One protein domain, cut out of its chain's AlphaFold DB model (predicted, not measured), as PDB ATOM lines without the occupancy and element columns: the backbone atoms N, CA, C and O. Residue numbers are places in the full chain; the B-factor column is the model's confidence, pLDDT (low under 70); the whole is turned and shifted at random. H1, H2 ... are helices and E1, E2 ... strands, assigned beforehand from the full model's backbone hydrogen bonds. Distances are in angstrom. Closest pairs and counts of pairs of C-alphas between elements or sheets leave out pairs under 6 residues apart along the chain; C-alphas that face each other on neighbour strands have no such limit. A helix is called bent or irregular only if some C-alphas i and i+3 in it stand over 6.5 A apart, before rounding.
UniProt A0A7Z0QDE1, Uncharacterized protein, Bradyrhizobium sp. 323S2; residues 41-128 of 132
ATOM      1  N   VAL A  41     293.998 240.103 127.123       89.00
ATOM      2  CA  VAL A  41     292.801 239.778 126.343       89.00
ATOM      3  C   VAL A  41     292.231 238.464 126.862       89.00
ATOM      4  O   VAL A  41     292.879 237.426 126.749       89.00
ATOM      5  N   ASN A  42     291.031 238.510 127.439       86.44
ATOM      6  CA  ASN A  42     290.375 237.316 127.975       86.44
ATOM      7  C   ASN A  42     289.857 236.379 126.864       86.44
ATOM      8  O   ASN A  42     289.882 236.710 125.676       86.44
ATOM      9  N   TRP A  43     289.320 235.222 127.244       78.81
ATOM     10  CA  TRP A  43     288.783 234.214 126.328       78.81
ATOM     11  C   TRP A  43     287.645 234.731 125.436       78.81
ATOM     12  O   TRP A  43     287.440 234.208 124.344       78.81
ATOM     13  N   ARG A  44     286.942 235.796 125.853       83.56
ATOM     14  CA  ARG A  44     285.904 236.486 125.061       83.56
ATOM     15  C   ARG A  44     286.464 237.547 124.108       83.56
ATOM     16  O   ARG A  44     285.688 238.261 123.485       83.56
ATOM     17  N   GLY A  45     287.784 237.711 124.031       85.88
ATOM     18  CA  GLY A  45     288.426 238.735 123.206       85.88
ATOM     19  C   GLY A  45     288.372 240.150 123.794       85.88
ATOM     20  O   GLY A  45     288.700 241.106 123.098       85.88
ATOM     21  N   LYS A  46     287.971 240.318 125.061       89.38
ATOM     22  CA  LYS A  46     287.899 241.637 125.711       89.38
ATOM     23  C   LYS A  46     289.213 241.962 126.421       89.38
ATOM     24  O   LYS A  46     289.697 241.150 127.208       89.38
ATOM     25  N   LEU A  47     289.724 243.178 126.207       91.81
ATOM     26  CA  LEU A  47     290.834 243.731 126.984       91.81
ATOM     27  C   LEU A  47     290.388 243.998 128.431       91.81
ATOM     28  O   LEU A  47     289.398 244.694 128.678       91.81
ATOM     29  N   VAL A  48     291.119 243.431 129.383       91.25
ATOM     30  CA  VAL A  48     290.899 243.568 130.823       91.25
ATOM     31  C   VAL A  48     292.094 244.288 131.429       91.25
ATOM     32  O   VAL A  48     293.232 243.945 131.117       91.25
ATOM     33  N   LYS A  49     291.827 245.267 132.304       93.38
ATOM     34  CA  LYS A  49     292.850 245.902 133.139       93.38
ATOM     35  C   LYS A  49     292.998 245.103 134.445       93.38
ATOM     36  O   LYS A  49     292.058 245.115 135.241       93.38
ATOM     37  N   PRO A  50     294.131 244.428 134.664       92.69
ATOM     38  CA  PRO A  50     294.343 243.557 135.810       92.69
ATOM     39  C   PRO A  50     294.713 244.331 137.075       92.69
ATOM     40  O   PRO A  50     295.202 245.463 137.023       92.69
ATOM     41  N   ARG A  51     294.553 243.675 138.227       92.94
ATOM     42  CA  ARG A  51     295.227 244.044 139.480       92.94
ATOM     43  C   ARG A  51     296.209 242.947 139.863       92.94
ATOM     44  O   ARG A  51     295.943 242.152 140.758       92.94
ATOM     45  N   TRP A  52     297.319 242.895 139.133       93.81
ATOM     46  CA  TRP A  52     298.309 241.838 139.287       93.81
ATOM     47  C   TRP A  52     298.918 241.800 140.684       93.81
ATOM     48  O   TRP A  52     299.484 242.782 141.161       93.81
ATOM     49  N   GLN A  53     298.874 240.619 141.285       93.31
ATOM     50  CA  GLN A  53     299.689 240.243 142.425       93.31
ATOM     51  C   GLN A  53     300.808 239.332 141.935       93.31
ATOM     52  O   GLN A  53     300.549 238.278 141.354       93.31
ATOM     53  N   MET A  54     302.051 239.760 142.132       94.75
ATOM     54  CA  MET A  54     303.232 239.016 141.703       94.75
ATOM     55  C   MET A  54     303.557 237.891 142.675       94.75
ATOM     56  O   MET A  54     303.573 238.093 143.886       94.75
ATOM     57  N   MET A  55     303.870 236.721 142.131       91.31
ATOM     58  CA  MET A  55     304.116 235.502 142.888       91.31
ATOM     59  C   MET A  55     305.259 234.690 142.286       91.31
ATOM     60  O   MET A  55     305.785 234.981 141.208       91.31
ATOM     61  N   SER A  56     305.700 233.689 143.039       91.06
ATOM     62  CA  SER A  56     306.701 232.715 142.607       91.06
ATOM     63  C   SER A  56     306.229 231.322 142.983       91.06
ATOM     64  O   SER A  56     305.741 231.124 144.097       91.06
ATOM     65  N   ALA A  57     306.353 230.388 142.051       85.56
ATOM     66  CA  ALA A  57     306.158 228.974 142.324       85.56
ATOM     67  C   ALA A  57     307.434 228.383 142.935       85.56
ATOM     68  O   ALA A  57     308.504 228.998 142.888       85.56
ATOM     69  N   ASP A  58     307.316 227.179 143.491       84.88
ATOM     70  CA  ASP A  58     308.423 226.489 144.162       84.88
ATOM     71  C   ASP A  58     309.563 226.125 143.190       84.88
ATOM     72  O   ASP A  58     310.714 226.003 143.597       84.88
ATOM     73  N   ASP A  59     309.261 226.019 141.891       85.25
ATOM     74  CA  ASP A  59     310.237 225.799 140.813       85.25
ATOM     75  C   ASP A  59     310.950 227.087 140.346       85.25
ATOM     76  O   ASP A  59     311.768 227.054 139.428       85.25
ATOM     77  N   GLY A  60     310.648 228.231 140.970       89.12
ATOM     78  CA  GLY A  60     311.204 229.539 140.627       89.12
ATOM     79  C   GLY A  60     310.438 230.299 139.541       89.12
ATOM     80  O   GLY A  60     310.741 231.475 139.310       89.12
ATOM     81  N   THR A  61     309.421 229.694 138.916       90.12
ATOM     82  CA  THR A  61     308.586 230.349 137.901       90.12
ATOM     83  C   THR A  61     307.910 231.585 138.485       90.12
ATOM     84  O   THR A  61     307.227 231.522 139.511       90.12
ATOM     85  N   LYS A  62     308.069 232.730 137.813       94.38
ATOM     86  CA  LYS A  62     307.380 233.977 138.158       94.38
ATOM     87  C   LYS A  62     306.039 234.038 137.448       94.38
ATOM     88  O   LYS A  62     305.953 233.838 136.238       94.38
ATOM     89  N   PHE A  63     304.994 234.366 138.192       92.94
ATOM     90  CA  PHE A  63     303.664 234.556 137.633       92.94
ATOM     91  C   PHE A  63     302.920 235.671 138.367       92.94
ATOM     92  O   PHE A  63     303.286 236.058 139.476       92.94
ATOM     93  N   ALA A  64     301.889 236.205 137.726       94.12
ATOM     94  CA  ALA A  64     300.994 237.209 138.273       94.12
ATOM     95  C   ALA A  64     299.580 236.635 138.383       94.12
ATOM     96  O   ALA A  64     299.170 235.883 137.505       94.12
ATOM     97  N   ILE A  65     298.832 236.997 139.424       91.75
ATOM     98  CA  ILE A  65     297.417 236.631 139.579       91.75
ATOM     99  C   ILE A  65     296.557 237.891 139.673       91.75
ATOM    100  O   ILE A  65     296.885 238.828 140.396       91.75
ATOM    101  N   ASP A  66     295.457 237.913 138.932       91.88
ATOM    102  CA  ASP A  66     294.402 238.915 138.988       91.88
ATOM    103  C   ASP A  66     293.122 238.270 139.535       91.88
ATOM    104  O   ASP A  66     292.467 237.462 138.871       91.88
ATOM    105  N   LEU A  67     292.776 238.665 140.760       86.19
ATOM    106  CA  LEU A  67     291.556 238.272 141.475       86.19
ATOM    107  C   LEU A  67     290.465 239.353 141.385       86.19
ATOM    108  O   LEU A  67     289.472 239.304 142.101       86.19
ATOM    109  N   SER A  68     290.636 240.381 140.541       82.81
ATOM    110  CA  SER A  68     289.722 241.535 140.517       82.81
ATOM    111  C   SER A  68     288.332 241.236 139.945       82.81
ATOM    112  O   SER A  68     287.412 242.048 140.106       82.81
ATOM    113  N   LYS A  69     288.142 240.092 139.274       74.88
ATOM    114  CA  LYS A  69     286.811 239.686 138.813       74.88
ATOM    115  C   LYS A  69     285.948 239.279 140.008       74.88
ATOM    116  O   LYS A  69     286.346 238.498 140.853       74.88
ATOM    117  N   LYS A  70     284.712 239.784 140.020       57.84
ATOM    118  CA  LYS A  70     283.764 239.684 141.144       57.84
ATOM    119  C   LYS A  70     283.279 238.271 141.504       57.84
ATOM    120  O   LYS A  70     282.580 238.137 142.502       57.84
ATOM    121  N   SER A  71     283.542 237.239 140.702       65.81
ATOM    122  CA  SER A  71     283.115 235.881 141.060       65.81
ATOM    123  C   SER A  71     284.091 235.291 142.071       65.81
ATOM    124  O   SER A  71     285.270 235.168 141.749       65.81
ATOM    125  N   ALA A  72     283.588 234.863 143.232       66.38
ATOM    126  CA  ALA A  72     284.363 234.311 144.351       66.38
ATOM    127  C   ALA A  72     285.204 233.061 144.018       66.38
ATOM    128  O   ALA A  72     285.905 232.548 144.878       66.38
ATOM    129  N   HIS A  73     285.131 232.559 142.783       80.19
ATOM    130  CA  HIS A  73     285.790 231.334 142.359       80.19
ATOM    131  C   HIS A  73     286.498 231.465 141.009       80.19
ATOM    132  O   HIS A  73     286.494 230.539 140.205       80.19
ATOM    133  N   TYR A  74     287.064 232.634 140.714       85.00
ATOM    134  CA  TYR A  74     287.795 232.866 139.472       85.00
ATOM    135  C   TYR A  74     289.144 233.523 139.736       85.00
ATOM    136  O   TYR A  74     289.240 234.447 140.540       85.00
ATOM    137  N   ALA A  75     290.150 233.124 138.962       88.00
ATOM    138  CA  ALA A  75     291.411 233.839 138.852       88.00
ATOM    139  C   ALA A  75     291.861 233.921 137.391       88.00
ATOM    140  O   ALA A  75     291.723 232.959 136.633       88.00
ATOM    141  N   ALA A  76     292.453 235.051 137.008       90.62
ATOM    142  CA  ALA A  76     293.343 235.087 135.855       90.62
ATOM    143  C   ALA A  76     294.781 234.983 136.365       90.62
ATOM    144  O   ALA A  76     295.162 235.737 137.253       90.62
ATOM    145  N   ALA A  77     295.583 234.077 135.820       91.06
ATOM    146  CA  ALA A  77     297.011 234.006 136.098       91.06
ATOM    147  C   ALA A  77     297.815 234.260 134.819       91.06
ATOM    148  O   ALA A  77     297.351 233.963 133.723       91.06
ATOM    149  N   TYR A  78     299.016 234.813 134.944       92.12
ATOM    150  CA  TYR A  78     299.909 235.086 133.823       92.12
ATOM    151  C   TYR A  78     301.340 234.670 134.166       92.12
ATOM    152  O   TYR A  78     301.904 235.197 135.124       92.12
ATOM    153  N   ILE A  79     301.950 233.752 133.413       92.50
ATOM    154  CA  ILE A  79     303.380 233.428 133.575       92.50
ATOM    155  C   ILE A  79     304.217 234.554 132.968       92.50
ATOM    156  O   ILE A  79     304.058 234.907 131.800       92.50
ATOM    157  N   VAL A  80     305.131 235.113 133.756       93.38
ATOM    158  CA  VAL A  80     305.969 236.229 133.319       93.38
ATOM    159  C   VAL A  80     307.182 235.695 132.571       93.38
ATOM    160  O   VAL A  80     308.112 235.168 133.175       93.38
ATOM    161  N   ASP A  81     307.158 235.873 131.256       91.69
ATOM    162  CA  ASP A  81     308.223 235.502 130.323       91.69
ATOM    163  C   ASP A  81     308.403 236.638 129.304       91.69
ATOM    164  O   ASP A  81     307.919 236.590 128.174       91.69
ATOM    165  N   GLY A  82     308.980 237.745 129.780       92.75
ATOM    166  CA  GLY A  82     309.115 239.001 129.035       92.75
ATOM    167  C   GLY A  82     308.055 240.058 129.369       92.75
ATOM    168  O   GLY A  82     307.215 239.891 130.257       92.75
ATOM    169  N   GLU A  83     308.136 241.200 128.683       93.06
ATOM    170  CA  GLU A  83     307.249 242.352 128.917       93.06
ATOM    171  C   GLU A  83     306.003 242.346 128.025       93.06
ATOM    172  O   GLU A  83     304.924 242.748 128.465       93.06
ATOM    173  N   ALA A  84     306.132 241.842 126.798       93.38
ATOM    174  CA  ALA A  84     305.017 241.723 125.873       93.38
ATOM    175  C   ALA A  84     304.000 240.681 126.363       93.38
ATOM    176  O   ALA A  84     304.350 239.613 126.871       93.38
ATOM    177  N   PHE A  85     302.721 240.995 126.194       91.69
ATOM    178  CA  PHE A  85     301.620 240.088 126.454       91.69
ATOM    179  C   PHE A  85     301.651 238.939 125.451       91.69
ATOM    180  O   PHE A  85     301.506 239.130 124.243       91.69
ATOM    181  N   ASN A  86     301.770 237.728 125.976       90.06
ATOM    182  CA  ASN A  86     301.621 236.500 125.226       90.06
ATOM    183  C   ASN A  86     300.380 235.767 125.730       90.06
ATOM    184  O   ASN A  86     300.312 235.353 126.887       90.06
ATOM    185  N   LYS A  87     299.393 235.563 124.855       87.25
ATOM    186  CA  LYS A  87     298.169 234.835 125.212       87.25
ATOM    187  C   LYS A  87     298.466 233.415 125.712       87.25
ATOM    188  O   LYS A  87     297.767 232.935 126.595       87.25
ATOM    189  N   SER A  88     299.538 232.792 125.224       86.25
ATOM    190  CA  SER A  88     300.035 231.488 125.679       86.25
ATOM    191  C   SER A  88     300.717 231.532 127.052       86.25
ATOM    192  O   SER A  88     301.351 230.570 127.456       86.25
ATOM    193  N   ASN A  89     300.656 232.646 127.771       89.81
ATOM    194  CA  ASN A  89     301.062 232.716 129.168       89.81
ATOM    195  C   ASN A  89     299.883 233.058 130.084       89.81
ATOM    196  O   ASN A  89     300.081 233.115 131.292       89.81
ATOM    197  N   LEU A  90     298.679 233.278 129.539       89.56
ATOM    198  CA  LEU A  90     297.471 233.595 130.294       89.56
ATOM    199  C   LEU A  90     296.680 232.322 130.634       89.56
ATOM    200  O   LEU A  90     296.397 231.485 129.775       89.56
ATOM    201  N   PHE A  91     296.248 232.237 131.886       87.06
ATOM    202  CA  PHE A  91     295.410 231.183 132.438       87.06
ATOM    203  C   PHE A  91     294.146 231.822 132.987       87.06
ATOM    204  O   PHE A  91     294.220 232.750 133.786       87.06
ATOM    205  N   GLU A  92     292.986 231.325 132.586       86.62
ATOM    206  CA  GLU A  92     291.723 231.686 133.220       86.62
ATOM    207  C   GLU A  92     291.204 230.448 133.936       86.62
ATOM    208  O   GLU A  92     290.947 229.414 133.320       86.62
ATOM    209  N   LEU A  93     291.134 230.548 135.258       83.19
ATOM    210  CA  LEU A  93     290.855 229.441 136.155       83.19
ATOM    211  C   LEU A  93     289.514 229.699 136.823       83.19
ATOM    212  O   LEU A  93     289.303 230.770 137.399       83.19
ATOM    213  N   GLN A  94     288.627 228.714 136.751       84.00
ATOM    214  CA  GLN A  94     287.389 228.699 137.508       84.00
ATOM    215  C   GLN A  94     287.423 227.534 138.490       84.00
ATOM    216  O   GLN A  94     287.717 226.396 138.128       84.00
ATOM    217  N   PHE A  95     287.152 227.839 139.749       77.88
ATOM    218  CA  PHE A  95     287.221 226.893 140.845       77.88
ATOM    219  C   PHE A  95     285.811 226.536 141.310       77.88
ATOM    220  O   PHE A  95     284.894 227.354 141.280       77.88
ATOM    221  N   ASP A  96     285.640 225.308 141.769       76.81
ATOM    222  CA  ASP A  96     284.646 224.978 142.773       76.81
ATOM    223  C   ASP A  96     285.426 224.750 144.078       76.81
ATOM    224  O   ASP A  96     286.371 223.963 144.133       76.81
ATOM    225  N   CYS A  97     285.124 225.527 145.119       74.81
ATOM    226  CA  CYS A  97     285.803 225.389 146.411       74.81
ATOM    227  C   CYS A  97     285.131 224.331 147.309       74.81
ATOM    228  O   CYS A  97     285.693 223.964 148.340       74.81
ATOM    229  N   ALA A  98     283.941 223.838 146.938       70.88
ATOM    230  CA  ALA A  98     283.175 222.838 147.684       70.88
ATOM    231  C   ALA A  98     283.375 221.419 147.127       70.88
ATOM    232  O   ALA A  98     283.557 220.469 147.891       70.88
ATOM    233  N   ALA A  99     283.395 221.266 145.805       59.22
ATOM    234  CA  ALA A  99     283.877 220.067 145.132       59.22
ATOM    235  C   ALA A  99     285.235 220.400 144.520       59.22
ATOM    236  O   ALA A  99     285.364 221.434 143.896       59.22
ATOM    237  N   LYS A 100     286.258 219.550 144.653       56.75
ATOM    238  CA  LYS A 100     287.632 219.781 144.138       56.75
ATOM    239  C   LYS A 100     287.738 219.879 142.594       56.75
ATOM    240  O   LYS A 100     288.786 219.571 142.030       56.75
ATOM    241  N   VAL A 101     286.650 220.202 141.904       52.81
ATOM    242  CA  VAL A 101     286.539 220.318 140.457       52.81
ATOM    243  C   VAL A 101     286.983 221.721 140.060       52.81
ATOM    244  O   VAL A 101     286.516 222.719 140.598       52.81
ATOM    245  N   PHE A 102     287.906 221.795 139.113       63.19
ATOM    246  CA  PHE A 102     288.369 223.047 138.537       63.19
ATOM    247  C   PHE A 102     288.216 222.965 137.023       63.19
ATOM    248  O   PHE A 102     288.501 221.931 136.414       63.19
ATOM    249  N   GLU A 103     287.741 224.047 136.418       64.94
ATOM    250  CA  GLU A 103     287.706 224.190 134.971       64.94
ATOM    251  C   GLU A 103     288.801 225.170 134.560       64.94
ATOM    252  O   GLU A 103     288.822 226.345 134.940       64.94
ATOM    253  N   VAL A 104     289.745 224.652 133.783       64.81
ATOM    254  CA  VAL A 104     290.805 225.437 133.165       64.81
ATOM    255  C   VAL A 104     290.281 225.911 131.814       64.81
ATOM    256  O   VAL A 104     290.262 225.151 130.849       64.81
ATOM    257  N   ILE A 105     289.865 227.174 131.725       64.56
ATOM    258  CA  ILE A 105     289.399 227.780 130.472       64.56
ATOM    259  C   ILE A 105     290.628 228.303 129.714       64.56
ATOM    260  O   ILE A 105     290.805 229.503 129.506       64.56
ATOM    261  N   THR A 106     291.550 227.411 129.347       62.25
ATOM    262  CA  THR A 106     292.705 227.766 128.508       62.25
ATOM    263  C   THR A 106     293.093 226.637 127.558       62.25
ATOM    264  O   THR A 106     292.816 225.465 127.779       62.25
ATOM    265  N   SER A 107     293.703 227.027 126.441       54.31
ATOM    266  CA  SER A 107     294.103 226.182 125.318       54.31
ATOM    267  C   SER A 107     295.509 225.580 125.482       54.31
ATOM    268  O   SER A 107     296.232 225.467 124.494       54.31
ATOM    269  N   MET A 108     295.953 225.272 126.705       61.72
ATOM    270  CA  MET A 108     297.368 224.990 127.001       61.72
ATOM    271  C   MET A 108     297.641 223.689 127.765       61.72
ATOM    272  O   MET A 108     296.743 223.078 128.332       61.72
ATOM    273  N   ASP A 109     298.923 223.296 127.772       67.50
ATOM    274  CA  ASP A 109     299.455 222.098 128.429       67.50
ATOM    275  C   ASP A 109     299.190 222.084 129.949       67.50
ATOM    276  O   ASP A 109     299.519 223.029 130.676       67.50
ATOM    277  N   LEU A 110     298.630 220.967 130.421       69.56
ATOM    278  CA  LEU A 110     298.252 220.717 131.815       69.56
ATOM    279  C   LEU A 110     299.401 220.916 132.815       69.56
ATOM    280  O   LEU A 110     299.150 221.373 133.928       69.56
ATOM    281  N   LYS A 111     300.657 220.626 132.448       76.44
ATOM    282  CA  LYS A 111     301.796 220.756 133.372       76.44
ATOM    283  C   LYS A 111     302.058 222.209 133.748       76.44
ATOM    284  O   LYS A 111     302.379 222.491 134.895       76.44
ATOM    285  N   ARG A 112     301.903 223.144 132.803       76.31
ATOM    286  CA  ARG A 112     302.097 224.578 133.084       76.31
ATOM    287  C   ARG A 112     300.972 225.142 133.943       76.31
ATOM    288  O   ARG A 112     301.234 225.987 134.792       76.31
ATOM    289  N   ALA A 113     299.745 224.659 133.753       77.44
ATOM    290  CA  ALA A 113     298.616 225.054 134.589       77.44
ATOM    291  C   ALA A 113     298.829 224.636 136.056       77.44
ATOM    292  O   ALA A 113     298.604 225.445 136.953       77.44
ATOM    293  N   GLN A 114     299.360 223.432 136.301       80.56
ATOM    294  CA  GLN A 114     299.619 222.916 137.653       80.56
ATOM    295  C   GLN A 114     300.560 223.802 138.488       80.56
ATOM    296  O   GLN A 114     300.388 223.888 139.705       80.56
ATOM    297  N   ILE A 115     301.512 224.495 137.847       81.50
ATOM    298  CA  ILE A 115     302.460 225.411 138.512       81.50
ATOM    299  C   ILE A 115     301.714 226.543 139.231       81.50
ATOM    300  O   ILE A 115     302.047 226.904 140.359       81.50
ATOM    301  N   VAL A 116     300.693 227.104 138.579       83.19
ATOM    302  CA  VAL A 116     299.951 228.269 139.084       83.19
ATOM    303  C   VAL A 116     298.669 227.878 139.817       83.19
ATOM    304  O   VAL A 116     298.210 228.618 140.686       83.19
ATOM    305  N   GLU A 117     298.107 226.707 139.508       82.12
ATOM    306  CA  GLU A 117     296.811 226.237 140.004       82.12
ATOM    307  C   GLU A 117     296.762 226.169 141.530       82.12
ATOM    308  O   GLU A 117     295.844 226.715 142.135       82.12
ATOM    309  N   THR A 118     297.752 225.534 142.166       80.94
ATOM    310  CA  THR A 118     297.728 225.325 143.624       80.94
ATOM    311  C   THR A 118     297.700 226.655 144.374       80.94
ATOM    312  O   THR A 118     296.904 226.817 145.297       80.94
ATOM    313  N   LYS A 119     298.516 227.626 143.943       83.81
ATOM    314  CA  LYS A 119     298.560 228.967 144.542       83.81
ATOM    315  C   LYS A 119     297.293 229.761 144.246       83.81
ATOM    316  O   LYS A 119     296.726 230.346 145.160       83.81
ATOM    317  N   ALA A 120     296.814 229.741 143.002       85.12
ATOM    318  CA  ALA A 120     295.571 230.413 142.635       85.12
ATOM    319  C   ALA A 120     294.372 229.864 143.420       85.12
ATOM    320  O   ALA A 120     293.565 230.641 143.917       85.12
ATOM    321  N   ARG A 121     294.292 228.541 143.604       82.62
ATOM    322  CA  ARG A 121     293.239 227.900 144.397       82.62
ATOM    323  C   ARG A 121     293.292 228.319 145.858       82.62
ATOM    324  O   ARG A 121     292.246 228.637 146.401       82.62
ATOM    325  N   GLN A 122     294.473 228.317 146.481       81.88
ATOM    326  CA  GLN A 122     294.634 228.773 147.868       81.88
ATOM    327  C   GLN A 122     294.093 230.196 148.030       81.88
ATOM    328  O   GLN A 122     293.227 230.436 148.854       81.88
ATOM    329  N   LEU A 123     294.499 231.120 147.160       83.19
ATOM    330  CA  LEU A 123     294.042 232.513 147.240       83.19
ATOM    331  C   LEU A 123     292.540 232.674 146.998       83.19
ATOM    332  O   LEU A 123     291.916 233.558 147.564       83.19
ATOM    333  N   VAL A 124     291.957 231.855 146.126       83.06
ATOM    334  CA  VAL A 124     290.533 231.951 145.789       83.06
ATOM    335  C   VAL A 124     289.650 231.268 146.839       83.06
ATOM    336  O   VAL A 124     288.570 231.766 147.148       83.06
ATOM    337  N   CYS A 125     290.075 230.122 147.371       79.06
ATOM    338  CA  CYS A 125     289.262 229.288 148.255       79.06
ATOM    339  C   CYS A 125     289.561 229.478 149.748       79.06
ATOM    340  O   CYS A 125     288.644 229.303 150.548       79.06
ATOM    341  N   ASP A 126     290.787 229.844 150.131       74.06
ATOM    342  CA  ASP A 126     291.153 230.030 151.541       74.06
ATOM    343  C   ASP A 126     290.716 231.426 152.040       74.06
ATOM    344  O   ASP A 126     290.154 231.524 153.131       74.06
ATOM    345  N   ASP A 127     290.786 232.478 151.205       56.03
ATOM    346  CA  ASP A 127     290.205 233.806 151.516       56.03
ATOM    347  C   ASP A 127     288.669 233.756 151.676       56.03
ATOM    348  O   ASP A 127     288.067 234.611 152.329       56.03
ATOM    349  N   ALA A 128     287.997 232.741 151.116       47.72
ATOM    350  CA  ALA A 128     286.558 232.546 151.294       47.72
ATOM    351  C   ALA A 128     286.191 231.968 152.679       47.72
ATOM    352  O   ALA A 128     285.019 232.018 153.063       47.72
TER     353      ALA A 128
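What this domain is: This is residues 41 to 128 of the 132 residues of an uncharacterized protein of Bradyrhizobium sp. 323S2 (UniProt A0A7Z0QDE1). A strongly twisted sheet of five strands, E1 to E5, curls round one kinked helix, H1, which packs on its hollow face. The strands follow each other across the sheet in chain order, and the chain comes back over one face with H1 as its last named element. The printed part has 88 residues, with five named strands and then one named helix; the sheet's order is E1, E2, E3, E4, E5, all antiparallel. The class is mixed, helices and strands, with under half of the residues, 40 of 88, in named elements. The whole is compact, with a radius of gyration of the C-alphas of 12.2 A and spans of 36 by 31 by 23 A.

Where its parts are: E3, residues 74 to 79, measures 16.7 A from first to last C-alpha, and E4, residues 90 to 95, measures 16.2 A. E2 is residues 62 to 66, 13.9 A. The edge strands are E1, residues 53 to 56, 10.3 A, and E5, residues 102 to 104, 6.4 A. E1 begins at C-alpha 53 (299.689, 240.243, 142.425). H1, residues 110 to 125, measures 20.6 A and runs from C-alpha 110 (298.252, 220.717, 131.815) to C-alpha 125 (289.262, 229.288, 148.255).

How they stand to each other: The sheet is a meander, each strand the antiparallel neighbour of the one before, and each pair of neighbours is a hairpin. Between E3 and E4, N 77 and O 91 are 2.8 A apart, within hydrogen-bond range. So are N 64 and O 78 of E2 and E3, 2.8 A, N 53 and O 65 of E1 and E2, 2.8 A, and N 103 and O 94 of E4 and E5, 2.9 A. From edge to edge the strands' lines turn by 95 degrees. E1 and E5 are apart. H1 is on the sheet, in two layers, a helix on one face of a sheet. Its closest C-alphas to E3 are those of Ala 120 and Ala 75, 6.6 A apart; to E4, those of Arg 121 and Phe 95, 7.1 A. H1 and E1 are near each other. H1 has a kink of 43 degrees near residue 117 and is only just irregular: C-alphas 115 and 118 are 7.0 A apart. In H1, 8 of 12 O i to N i+4 pairs are within hydrogen-bond range.

The domain as a whole: The C-alphas of Glu 83 and Ala 98 are the two farthest apart, 36.2 A. The printed part has no cut, and no link is long. Residues 41 to 52 hold no named element. The mean pLDDT of the printed part is 81.5; residues 70 to 72, 99 to 110 and 127 to 128 are under 70.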